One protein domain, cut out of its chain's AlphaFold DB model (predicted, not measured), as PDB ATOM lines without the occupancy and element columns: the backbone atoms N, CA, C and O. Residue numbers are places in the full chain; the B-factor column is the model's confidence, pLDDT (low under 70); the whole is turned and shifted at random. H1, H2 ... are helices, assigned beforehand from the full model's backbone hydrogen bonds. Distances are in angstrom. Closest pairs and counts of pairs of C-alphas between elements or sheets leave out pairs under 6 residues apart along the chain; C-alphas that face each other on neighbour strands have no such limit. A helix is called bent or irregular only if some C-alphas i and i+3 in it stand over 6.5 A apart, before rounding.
ATOM      1  N   THR A   3     603.312 430.271 376.339       88.56
ATOM      2  CA  THR A   3     604.204 429.794 375.280       88.56
ATOM      3  C   THR A   3     603.378 429.516 374.013       88.56
ATOM      4  O   THR A   3     602.148 429.439 374.077       88.56
ATOM      5  N   PRO A   4     604.006 429.384 372.832       90.75
ATOM      6  CA  PRO A   4     603.285 428.988 371.622       90.75
ATOM      7  C   PRO A   4     602.441 427.714 371.797       90.75
ATOM      8  O   PRO A   4     601.362 427.634 371.218       90.75
ATOM      9  N   ASP A   5     602.893 426.776 372.636       90.75
ATOM     10  CA  ASP A   5     602.167 425.540 372.945       90.75
ATOM     11  C   ASP A   5     600.853 425.825 373.694       90.75
ATOM     12  O   ASP A   5     599.808 425.306 373.313       90.75
ATOM     13  N   ASP A   6     600.863 426.731 374.682       92.69
ATOM     14  CA  ASP A   6     599.648 427.123 375.414       92.69
ATOM     15  C   ASP A   6     598.584 427.733 374.479       92.69
ATOM     16  O   ASP A   6     597.384 427.527 374.662       92.69
ATOM     17  N   LEU A   7     599.005 428.500 373.463       92.19
ATOM     18  CA  LEU A   7     598.081 429.120 372.508       92.19
ATOM     19  C   LEU A   7     597.412 428.093 371.589       92.19
ATOM     20  O   LEU A   7     596.226 428.250 371.281       92.19
ATOM     21  N   GLU A   8     598.141 427.062 371.152       93.62
ATOM     22  CA  GLU A   8     597.532 425.984 370.366       93.62
ATOM     23  C   GLU A   8     596.560 425.171 371.224       93.62
ATOM     24  O   GLU A   8     595.450 424.895 370.767       93.62
ATOM     25  N   GLU A   9     596.902 424.890 372.486       92.12
ATOM     26  CA  GLU A   9     595.988 424.228 373.425       92.12
ATOM     27  C   GLU A   9     594.705 425.048 373.635       92.12
ATOM     28  O   GLU A   9     593.603 424.509 373.536       92.12
ATOM     29  N   PHE A  10     594.791 426.372 373.804       92.44
ATOM     30  CA  PHE A  10     593.592 427.217 373.902       92.44
ATOM     31  C   PHE A  10     592.761 427.231 372.616       92.44
ATOM     32  O   PHE A  10     591.529 427.206 372.671       92.44
ATOM     33  N   SER A  11     593.417 427.246 371.455       92.88
ATOM     34  CA  SER A  11     592.753 427.162 370.151       92.88
ATOM     35  C   SER A  11     592.009 425.831 369.996       92.88
ATOM     36  O   SER A  11     590.855 425.800 369.555       92.88
ATOM     37  N   ALA A  12     592.630 424.729 370.419       92.44
ATOM     38  CA  ALA A  12     592.019 423.408 370.452       92.44
ATOM     39  C   ALA A  12     590.839 423.342 371.435       92.44
ATOM     40  O   ALA A  12     589.769 422.862 371.052       92.44
ATOM     41  N   CYS A  13     590.976 423.889 372.649       92.19
ATOM     42  CA  CYS A  13     589.882 423.987 373.618       92.19
ATOM     43  C   CYS A  13     588.685 424.762 373.050       92.19
ATOM     44  O   CYS A  13     587.553 424.289 373.140       92.19
ATOM     45  N   GLN A  14     588.926 425.909 372.403       92.94
ATOM     46  CA  GLN A  14     587.860 426.720 371.812       92.94
ATOM     47  C   GLN A  14     587.093 425.963 370.723       92.94
ATOM     48  O   GLN A  14     585.868 426.065 370.653       92.94
ATOM     49  N   ARG A  15     587.794 425.184 369.887       93.06
ATOM     50  CA  ARG A  15     587.149 424.287 368.914       93.06
ATOM     51  C   ARG A  15     586.347 423.191 369.616       93.06
ATOM     52  O   ARG A  15     585.232 422.898 369.201       93.06
ATOM     53  N   GLY A  16     586.878 422.625 370.700       92.06
ATOM     54  CA  GLY A  16     586.191 421.625 371.519       92.06
ATOM     55  C   GLY A  16     584.845 422.107 372.070       92.06
ATOM     56  O   GLY A  16     583.895 421.328 372.108       92.06
ATOM     57  N   TYR A  17     584.718 423.394 372.405       91.38
ATOM     58  CA  TYR A  17     583.456 423.979 372.881       91.38
ATOM     59  C   TYR A  17     582.327 424.009 371.843       91.38
ATOM     60  O   TYR A  17     581.179 424.238 372.220       91.38
ATOM     61  N   LEU A  18     582.604 423.733 370.564       93.75
ATOM     62  CA  LEU A  18     581.554 423.502 369.567       93.75
ATOM     63  C   LEU A  18     580.761 422.214 369.845       93.75
ATOM     64  O   LEU A  18     579.647 422.066 369.351       93.75
ATOM     65  N   GLY A  19     581.320 421.288 370.632       93.56
ATOM     66  CA  GLY A  19     580.626 420.083 371.081       93.56
ATOM     67  C   GLY A  19     580.328 419.069 369.974       93.56
ATOM     68  O   GLY A  19     579.461 418.219 370.151       93.56
ATOM     69  N   GLU A  20     581.026 419.150 368.835       94.00
ATOM     70  CA  GLU A  20     580.750 418.329 367.643       94.00
ATOM     71  C   GLU A  20     580.930 416.823 367.896       94.00
ATOM     72  O   GLU A  20     580.154 416.013 367.393       94.00
ATOM     73  N   ASN A  21     581.937 416.447 368.692       90.81
ATOM     74  CA  ASN A  21     582.241 415.046 369.005       90.81
ATOM     75  C   ASN A  21     581.658 414.595 370.351       90.81
ATOM     76  O   ASN A  21     581.169 413.473 370.470       90.81
ATOM     77  N   LEU A  22     581.742 415.451 371.372       91.19
ATOM     78  CA  LEU A  22     581.229 415.209 372.719       91.19
ATOM     79  C   LEU A  22     580.661 416.517 373.274       91.19
ATOM     80  O   LEU A  22     581.320 417.548 373.153       91.19
ATOM     81  N   PRO A  23     579.491 416.494 373.933       92.19
ATOM     82  CA  PRO A  23     578.878 417.715 374.441       92.19
ATOM     83  C   PRO A  23     579.413 418.141 375.819       92.19
ATOM     84  O   PRO A  23     578.900 419.094 376.401       92.19
ATOM     85  N   TRP A  24     580.419 417.450 376.364       90.38
ATOM     86  CA  TRP A  24     581.023 417.769 377.659       90.38
ATOM     87  C   TRP A  24     582.546 417.625 377.637       90.38
ATOM     88  O   TRP A  24     583.108 416.830 376.884       90.38
ATOM     89  N   SER A  25     583.200 418.380 378.522       89.44
ATOM     90  CA  SER A  25     584.603 418.197 378.889       89.44
ATOM     91  C   SER A  25     584.668 417.374 380.176       89.44
ATOM     92  O   SER A  25     583.940 417.663 381.127       89.44
ATOM     93  N   ASP A  26     585.490 416.325 380.194       90.69
ATOM     94  CA  ASP A  26     585.737 415.546 381.408       90.69
ATOM     95  C   ASP A  26     586.727 416.301 382.306       90.69
ATOM     96  O   ASP A  26     587.860 416.552 381.902       90.69
ATOM     97  N   LEU A  27     586.270 416.671 383.504       91.44
ATOM     98  CA  LEU A  27     587.049 417.355 384.543       91.44
ATOM     99  C   LEU A  27     587.096 416.525 385.841       91.44
ATOM    100  O   LEU A  27     587.047 417.057 386.953       91.44
ATOM    101  N   SER A  28     587.077 415.194 385.714       93.62
ATOM    102  CA  SER A  28     586.979 414.259 386.842       93.62
ATOM    103  C   SER A  28     588.328 413.822 387.419       93.62
ATOM    104  O   SER A  28     588.374 412.992 388.340       93.62
ATOM    105  N   ARG A  29     589.454 414.354 386.929       95.69
ATOM    106  CA  ARG A  29     590.770 413.906 387.388       95.69
ATOM    107  C   ARG A  29     590.954 414.203 388.874       95.69
ATOM    108  O   ARG A  29     590.914 415.344 389.333       95.69
ATOM    109  N   GLY A  30     591.173 413.137 389.637       95.00
ATOM    110  CA  GLY A  30     591.339 413.221 391.085       95.00
ATOM    111  C   GLY A  30     590.039 413.242 391.887       95.00
ATOM    112  O   GLY A  30     590.129 413.355 393.102       95.00
ATOM    113  N   ALA A  31     588.866 413.050 391.266       94.56
ATOM    114  CA  ALA A  31     587.558 413.117 391.934       94.56
ATOM    115  C   ALA A  31     587.450 412.299 393.234       94.56
ATOM    116  O   ALA A  31     586.862 412.754 394.208       94.56
ATOM    117  N   LEU A  32     588.070 411.115 393.293       94.88
ATOM    118  CA  LEU A  32     588.051 410.256 394.489       94.88
ATOM    119  C   LEU A  32     588.953 410.744 395.637       94.88
ATOM    120  O   LEU A  32     588.949 410.145 396.709       94.88
ATOM    121  N   ARG A  33     589.778 411.766 395.402       93.06
ATOM    122  CA  ARG A  33     590.731 412.328 396.371       93.06
ATOM    123  C   ARG A  33     590.383 413.750 396.786       93.06
ATOM    124  O   ARG A  33     591.154 414.349 397.526       93.06
ATOM    125  N   TRP A  34     589.295 414.319 396.281       92.62
ATOM    126  CA  TRP A  34     588.928 415.678 396.645       92.62
ATOM    127  C   TRP A  34     588.610 415.780 398.133       92.62
ATOM    128  O   TRP A  34     588.051 414.862 398.734       92.62
ATOM    129  N   VAL A  35     588.983 416.915 398.712       93.94
ATOM    130  CA  VAL A  35     588.729 417.243 400.112       93.94
ATOM    131  C   VAL A  35     587.788 418.436 400.142       93.94
ATOM    132  O   VAL A  35     588.113 419.493 399.598       93.94
ATOM    133  N   ASP A  36     586.630 418.278 400.778       93.56
ATOM    134  CA  ASP A  36     585.762 419.409 401.090       93.56
ATOM    135  C   ASP A  36     586.470 420.317 402.101       93.56
ATOM    136  O   ASP A  36     586.836 419.896 403.200       93.56
ATOM    137  N   GLY A  37     586.670 421.580 401.730       93.50
ATOM    138  CA  GLY A  37     587.421 422.539 402.533       93.50
ATOM    139  C   GLY A  37     588.927 422.555 402.254       93.50
ATOM    140  O   GLY A  37     589.391 422.204 401.168       93.50
ATOM    141  N   ALA A  38     589.691 423.028 403.241       94.56
ATOM    142  CA  ALA A  38     591.142 423.175 403.168       94.56
ATOM    143  C   ALA A  38     591.865 421.845 403.437       94.56
ATOM    144  O   ALA A  38     591.682 421.252 404.503       94.56
ATOM    145  N   ASP A  39     592.729 421.421 402.516       93.44
ATOM    146  CA  ASP A  39     593.699 420.351 402.773       93.44
ATOM    147  C   ASP A  39     594.865 420.821 403.671       93.44
ATOM    148  O   ASP A  39     594.930 421.980 404.086       93.44
ATOM    149  N   GLU A  40     595.791 419.916 404.003       93.75
ATOM    150  CA  GLU A  40     596.940 420.220 404.872       93.75
ATOM    151  C   GLU A  40     597.795 421.378 404.325       93.75
ATOM    152  O   GLU A  40     598.221 422.260 405.074       93.75
ATOM    153  N   HIS A  41     598.008 421.424 403.007       91.81
ATOM    154  CA  HIS A  41     598.786 422.480 402.366       91.81
ATOM    155  C   HIS A  41     598.074 423.833 402.432       91.81
ATOM    156  O   HIS A  41     598.695 424.839 402.784       91.81
ATOM    157  N   ALA A  42     596.774 423.865 402.145       93.38
ATOM    158  CA  ALA A  42     595.942 425.053 402.250       93.38
ATOM    159  C   ALA A  42     595.891 425.568 403.693       93.38
ATOM    160  O   ALA A  42     596.036 426.770 403.907       93.38
ATOM    161  N   GLN A  43     595.772 424.679 404.683       94.94
ATOM    162  CA  GLN A  43     595.801 425.045 406.102       94.94
ATOM    163  C   GLN A  43     597.135 425.686 406.494       94.94
ATOM    164  O   GLN A  43     597.142 426.763 407.092       94.94
ATOM    165  N   HIS A  44     598.265 425.083 406.110       95.81
ATOM    166  CA  HIS A  44     599.591 425.651 406.364       95.81
ATOM    167  C   HIS A  44     599.804 427.003 405.670       95.81
ATOM    168  O   HIS A  44     600.478 427.876 406.215       95.81
ATOM    169  N   ALA A  45     599.209 427.196 404.492       95.00
ATOM    170  CA  ALA A  45     599.247 428.457 403.760       95.00
ATOM    171  C   ALA A  45     598.221 429.498 404.256       95.00
ATOM    172  O   ALA A  45     598.227 430.633 403.779       95.00
ATOM    173  N   GLY A  46     597.342 429.144 405.201       96.50
ATOM    174  CA  GLY A  46     596.288 430.028 405.705       96.50
ATOM    175  C   GLY A  46     595.128 430.246 404.725       96.50
ATOM    176  O   GLY A  46     594.403 431.233 404.841       96.50
ATOM    177  N   PHE A  47     594.943 429.352 403.755       94.75
ATOM    178  CA  PHE A  47     593.821 429.381 402.822       94.75
ATOM    179  C   PHE A  47     592.616 428.602 403.357       94.75
ATOM    180  O   PHE A  47     592.741 427.599 404.057       94.75
ATOM    181  N   SER A  48     591.418 429.052 402.985       94.88
ATOM    182  CA  SER A  48     590.149 428.387 403.314       94.88
ATOM    183  C   SER A  48     589.317 428.137 402.049       94.88
ATOM    184  O   SER A  48     588.249 428.735 401.887       94.88
ATOM    185  N   PRO A  49     589.814 427.321 401.097       93.25
ATOM    186  CA  PRO A  49     589.056 426.973 399.900       93.25
ATOM    187  C   PRO A  49     587.819 426.145 400.262       93.25
ATOM    188  O   PRO A  49     587.770 425.495 401.303       93.25
ATOM    189  N   ARG A  50     586.810 426.148 399.382       92.31
ATOM    190  CA  ARG A  50     585.631 425.275 399.528       92.31
ATOM    191  C   ARG A  50     585.915 423.825 399.130       92.31
ATOM    192  O   ARG A  50     585.238 422.934 399.618       92.31
ATOM    193  N   LEU A  51     586.888 423.611 398.251       94.38
ATOM    194  CA  LEU A  51     587.275 422.313 397.710       94.38
ATOM    195  C   LEU A  51     588.783 422.335 397.448       94.38
ATOM    196  O   LEU A  51     589.276 423.303 396.864       94.38
ATOM    197  N   SER A  52     589.489 421.283 397.850       94.50
ATOM    198  CA  SER A  52     590.920 421.093 397.588       94.50
ATOM    199  C   SER A  52     591.165 419.818 396.779       94.50
ATOM    200  O   SER A  52     590.505 418.796 396.980       94.50
ATOM    201  N   GLY A  53     592.135 419.878 395.865       93.56
ATOM    202  CA  GLY A  53     592.697 418.709 395.188       93.56
ATOM    203  C   GLY A  53     594.032 418.352 395.829       93.56
ATOM    204  O   GLY A  53     594.894 419.213 395.947       93.56
ATOM    205  N   VAL A  54     594.195 417.094 396.239       90.12
ATOM    206  CA  VAL A  54     595.375 416.643 397.002       90.12
ATOM    207  C   VAL A  54     596.649 416.685 396.162       90.12
ATOM    208  O   VAL A  54     597.737 416.894 396.693       90.12
ATOM    209  N   LYS A  55     596.538 416.457 394.849       92.38
ATOM    210  CA  LYS A  55     597.676 416.526 393.931       92.38
ATOM    211  C   LYS A  55     597.597 417.747 393.029       92.38
ATOM    212  O   LYS A  55     596.513 418.176 392.652       92.38
ATOM    213  N   SER A  56     598.758 418.243 392.605       89.69
ATOM    214  CA  SER A  56     598.866 419.376 391.678       89.69
ATOM    215  C   SER A  56     598.195 419.130 390.328       89.69
ATOM    216  O   SER A  56     597.730 420.071 389.697       89.69
ATOM    217  N   GLU A  57     598.155 417.877 389.880       93.00
ATOM    218  CA  GLU A  57     597.482 417.487 388.648       93.00
ATOM    219  C   GLU A  57     595.971 417.277 388.817       93.00
ATOM    220  O   GLU A  57     595.305 417.060 387.814       93.00
ATOM    221  N   ASP A  58     595.416 417.303 390.034       94.31
ATOM    222  CA  ASP A  58     593.978 417.104 390.244       94.31
ATOM    223  C   ASP A  58     593.171 418.319 389.756       94.31
ATOM    224  O   ASP A  58     593.548 419.475 389.939       94.31
ATOM    225  N   GLU A  59     591.999 418.066 389.176       94.88
ATOM    226  CA  GLU A  59     591.184 419.096 388.512       94.88
ATOM    227  C   GLU A  59     590.153 419.756 389.449       94.88
ATOM    228  O   GLU A  59     589.309 420.537 389.006       94.88
ATOM    229  N   ALA A  60     590.246 419.511 390.764       93.44
ATOM    230  CA  ALA A  60     589.346 420.070 391.782       93.44
ATOM    231  C   ALA A  60     589.206 421.599 391.676       93.44
ATOM    232  O   ALA A  60     588.110 422.150 391.811       93.44
ATOM    233  N   LEU A  61     590.315 422.286 391.379       92.38
ATOM    234  CA  LEU A  61     590.341 423.734 391.186       92.38
ATOM    235  C   LEU A  61     589.417 424.175 390.042       92.38
ATOM    236  O   LEU A  61     588.676 425.146 390.194       92.38
ATOM    237  N   TYR A  62     589.430 423.457 388.915       93.31
ATOM    238  CA  TYR A  62     588.577 423.775 387.773       93.31
ATOM    239  C   TYR A  62     587.103 423.590 388.118       93.31
ATOM    240  O   TYR A  62     586.295 424.452 387.779       93.31
ATOM    241  N   ILE A  63     586.745 422.529 388.842       92.38
ATOM    242  CA  ILE A  63     585.361 422.287 389.277       92.38
ATOM    243  C   ILE A  63     584.872 423.404 390.202       92.38
ATOM    244  O   ILE A  63     583.807 423.982 389.968       92.38
ATOM    245  N   ALA A  64     585.673 423.779 391.204       93.06
ATOM    246  CA  ALA A  64     585.344 424.883 392.104       93.06
ATOM    247  C   ALA A  64     585.204 426.220 391.352       93.06
ATOM    248  O   ALA A  64     584.297 427.005 391.642       93.06
ATOM    249  N   HIS A  65     586.069 426.465 390.362       94.56
ATOM    250  CA  HIS A  65     586.020 427.654 389.516       94.56
ATOM    251  C   HIS A  65     584.739 427.713 388.670       94.56
ATOM    252  O   HIS A  65     584.034 428.723 388.706       94.56
ATOM    253  N   HIS A  66     584.386 426.627 387.974       94.69
ATOM    254  CA  HIS A  66     583.168 426.560 387.159       94.69
ATOM    255  C   HIS A  66     581.903 426.697 388.012       94.69
ATOM    256  O   HIS A  66     580.981 427.413 387.621       94.69
ATOM    257  N   HIS A  67     581.867 426.091 389.203       94.12
ATOM    258  CA  HIS A  67     580.749 426.256 390.134       94.12
ATOM    259  C   HIS A  67     580.602 427.714 390.599       94.12
ATOM    260  O   HIS A  67     579.493 428.252 390.673       94.12
ATOM    261  N   HIS A  68     581.718 428.390 390.893       96.19
ATOM    262  CA  HIS A  68     581.680 429.803 391.258       96.19
ATOM    263  C   HIS A  68     581.196 430.682 390.098       96.19
ATOM    264  O   HIS A  68     580.314 431.515 390.304       96.19
ATOM    265  N   TRP A  69     581.710 430.460 388.884       97.19
ATOM    266  CA  TRP A  69     581.240 431.144 387.679       97.19
ATOM    267  C   TRP A  69     579.737 430.936 387.461       97.19
ATOM    268  O   TRP A  69     579.006 431.910 387.307       97.19
ATOM    269  N   GLN A  70     579.255 429.693 387.546       97.75
ATOM    270  CA  GLN A  70     577.834 429.370 387.409       97.75
ATOM    271  C   GLN A  70     576.989 430.137 388.431       97.75
ATOM    272  O   GLN A  70     575.977 430.734 388.071       97.75
ATOM    273  N   THR A  71     577.429 430.165 389.693       97.94
ATOM    274  CA  THR A  71     576.747 430.903 390.768       97.94
ATOM    275  C   THR A  71     576.621 432.390 390.424       97.94
ATOM    276  O   THR A  71     575.545 432.966 390.561       97.94
ATOM    277  N   LEU A  72     577.709 433.011 389.954       98.44
ATOM    278  CA  LEU A  72     577.716 434.428 389.587       98.44
ATOM    279  C   LEU A  72     576.829 434.718 388.374       98.44
ATOM    280  O   LEU A  72     576.081 435.693 388.390       98.44
ATOM    281  N   MET A  73     576.883 433.875 387.343       98.50
ATOM    282  CA  MET A  73     576.085 434.061 386.130       98.50
ATOM    283  C   MET A  73     574.588 433.917 386.398       98.50
ATOM    284  O   MET A  73     573.804 434.723 385.905       98.50
ATOM    285  N   LEU A  74     574.186 432.935 387.209       98.56
ATOM    286  CA  LEU A  74     572.785 432.767 387.600       98.56
ATOM    287  C   LEU A  74     572.280 433.969 388.407       98.56
ATOM    288  O   LEU A  74     571.202 434.483 388.116       98.56
ATOM    289  N   ALA A  75     573.079 434.464 389.356       98.50
ATOM    290  CA  ALA A  75     572.735 435.657 390.126       98.50
ATOM    291  C   ALA A  75     572.619 436.911 389.240       98.50
ATOM    292  O   ALA A  75     571.730 437.734 389.444       98.50
ATOM    293  N   ALA A  76     573.493 437.058 388.239       98.50
ATOM    294  CA  ALA A  76     573.421 438.162 387.285       98.50
ATOM    295  C   ALA A  76     572.137 438.103 386.442       98.50
ATOM    296  O   ALA A  76     571.437 439.107 386.340       98.50
ATOM    297  N   ILE A  77     571.788 436.929 385.901       98.50
ATOM    298  CA  ILE A  77     570.551 436.733 385.127       98.50
ATOM    299  C   ILE A  77     569.319 437.089 385.970       98.50
ATOM    300  O   ILE A  77     568.425 437.785 385.493       98.50
ATOM    301  N   GLU A  78     569.281 436.654 387.232       98.31
ATOM    302  CA  GLU A  78     568.184 436.978 388.146       98.31
ATOM    303  C   GLU A  78     568.050 438.493 388.368       98.31
ATOM    304  O   GLU A  78     566.950 439.041 388.276       98.31
ATOM    305  N   GLN A  79     569.163 439.194 388.598       98.12
ATOM    306  CA  GLN A  79     569.162 440.651 388.751       98.12
ATOM    307  C   GLN A  79     568.685 441.364 387.481       98.12
ATOM    308  O   GLN A  79     567.942 442.347 387.557       98.12
ATOM    309  N   GLU A  80     569.090 440.884 386.303       98.00
ATOM    310  CA  GLU A  80     568.642 441.455 385.034       98.00
ATOM    311  C   GLU A  80     567.145 441.248 384.803       98.00
ATOM    312  O   GLU A  80     566.473 442.188 384.371       98.00
ATOM    313  N   GLN A  81     566.617 440.074 385.155       97.62
ATOM    314  CA  GLN A  81     565.186 439.785 385.095       97.62
ATOM    315  C   GLN A  81     564.393 440.708 386.029       97.62
ATOM    316  O   GLN A  81     563.440 441.349 385.592       97.62
ATOM    317  N   GLN A  82     564.829 440.866 387.283       97.19
ATOM    318  CA  GLN A  82     564.177 441.764 388.243       97.19
ATOM    319  C   GLN A  82     564.160 443.216 387.748       97.19
ATOM    320  O   GLN A  82     563.137 443.897 387.832       97.19
ATOM    321  N   ARG A  83     565.279 443.693 387.188       96.81
ATOM    322  CA  ARG A  83     565.373 445.035 386.596       96.81
ATOM    323  C   ARG A  83     564.425 445.192 385.407       96.81
ATOM    324  O   ARG A  83     563.814 446.250 385.244       96.81
ATOM    325  N   TYR A  84     564.311 444.164 384.569       95.62
ATOM    326  CA  TYR A  84     563.390 444.161 383.439       95.62
ATOM    327  C   TYR A  84     561.931 444.238 383.906       95.62
ATOM    328  O   TYR A  84     561.199 445.118 383.450       95.62
ATOM    329  N   ASP A  85     561.540 443.409 384.872       95.38
ATOM    330  CA  ASP A  85     560.175 443.371 385.408       95.38
ATOM    331  C   ASP A  85     559.783 444.707 386.053       95.38
ATOM    332  O   ASP A  85     558.724 445.259 385.749       95.38
ATOM    333  N   GLN A  86     560.680 445.302 386.845       93.00
ATOM    334  CA  GLN A  86     560.493 446.644 387.410       93.00
ATOM    335  C   GLN A  86     560.271 447.704 386.323       93.00
ATOM    336  O   GLN A  86     559.415 448.579 386.468       93.00
ATOM    337  N   SER A  87     561.009 447.617 385.210       92.50
ATOM    338  CA  SER A  87     560.859 448.556 384.096       92.50
ATOM    339  C   SER A  87     559.505 448.430 383.387       92.50
ATOM    340  O   SER A  87     558.982 449.428 382.888       92.50
ATOM    341  N   ILE A  88     558.916 447.228 383.355       89.44
ATOM    342  CA  ILE A  88     557.566 447.006 382.828       89.44
ATOM    343  C   ILE A  88     556.535 447.596 383.782       89.44
ATOM    344  O   ILE A  88     555.691 448.372 383.340       89.44
ATOM    345  N   THR A  89     556.618 447.275 385.077       84.00
ATOM    346  CA  THR A  89     555.683 447.786 386.089       84.00
ATOM    347  C   THR A  89     555.636 449.313 386.077       84.00
ATOM    348  O   THR A  89     554.556 449.890 385.980       84.00
ATOM    349  N   GLN A  90     556.798 449.972 386.036       75.25
ATOM    350  CA  GLN A  90     556.876 451.431 385.972       75.25
ATOM    351  C   GLN A  90     556.195 452.013 384.720       75.25
ATOM    352  O   GLN A  90     555.598 453.081 384.786       75.25
ATOM    353  N   ARG A  91     556.263 451.340 383.564       75.81
ATOM    354  CA  ARG A  91     555.606 451.819 382.333       75.81
ATOM    355  C   ARG A  91     554.087 451.686 382.383       75.81
ATOM    356  O   ARG A  91     553.409 452.498 381.765       75.81
ATOM    357  N   VAL A  92     553.572 450.678 383.084       70.44
ATOM    358  CA  VAL A  92     552.128 450.462 383.247       70.44
ATOM    359  C   VAL A  92     551.524 451.476 384.220       70.44
ATOM    360  O   VAL A  92     550.422 451.942 383.980       70.44
ATOM    361  N   GLU A  93     552.239 451.863 385.278       68.69
ATOM    362  CA  GLU A  93     551.751 452.852 386.258       68.69
ATOM    363  C   GLU A  93     551.728 454.300 385.735       68.69
ATOM    364  O   GLU A  93     551.042 455.151 386.297       68.69
TER     365      GLU A  93
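This is residues 3 to 93 of the 95 residues of an uncharacterized protein of Klebsiella pneumoniae subsp. rhinoscleromatis SB3432 (UniProt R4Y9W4). One long, straight helix, H3, makes the longest axis; its residues 66 to 93 stick out as a bare arm from a small head of loops around its first turns. The short helix H2 sits among these loops on one side, and H1 is set off on the other side at the end of a long link; no named helix touches another. The printed part has 91 residues with three named helices, in the order H1, H2, H3, and no named strand; the class is all helix. The whole is extended and elongated, with a radius of gyration of the C-alphas of 19.6 A and spans of 59 by 38 by 27 A.

H1, residues 4 to 16, begins with C-alpha 4 at (603.285, 428.988, 371.622) and measures 18.6 A from first to last C-alpha. H2 is residues 40 to 44, 6.2 A long. H3, residues 60 to 93, runs 50.2 A from C-alpha 60 at (589.346, 420.070, 391.782) to C-alpha 93 at (551.751, 452.852, 386.258). No helix is bent.

H1 and H2 are apart. H1 and H3 are apart, and so are H2 and H3. Residues 35 to 36, before H2, pair antiparallel with residues 51 to 52, after it. In H1, H2 and H3 every O i to N i+4 pair is within hydrogen-bond range. Residues 3 to 12, of which 4 to 12 belong to H1, stand free, as do residues 18 to 23.

The C-alphas of Lys 55 and Glu 93, the two farthest apart, are 59.1 A from each other. Without the stretches that stand free, 47 residues span 39 by 19 by 15 A. The printed part has no cut. Both links are long, with 23 residues between H1 and H2 and 15 between H2 and H3. The mean pLDDT of the printed part is 92.9, and residue 93 alone is under 70.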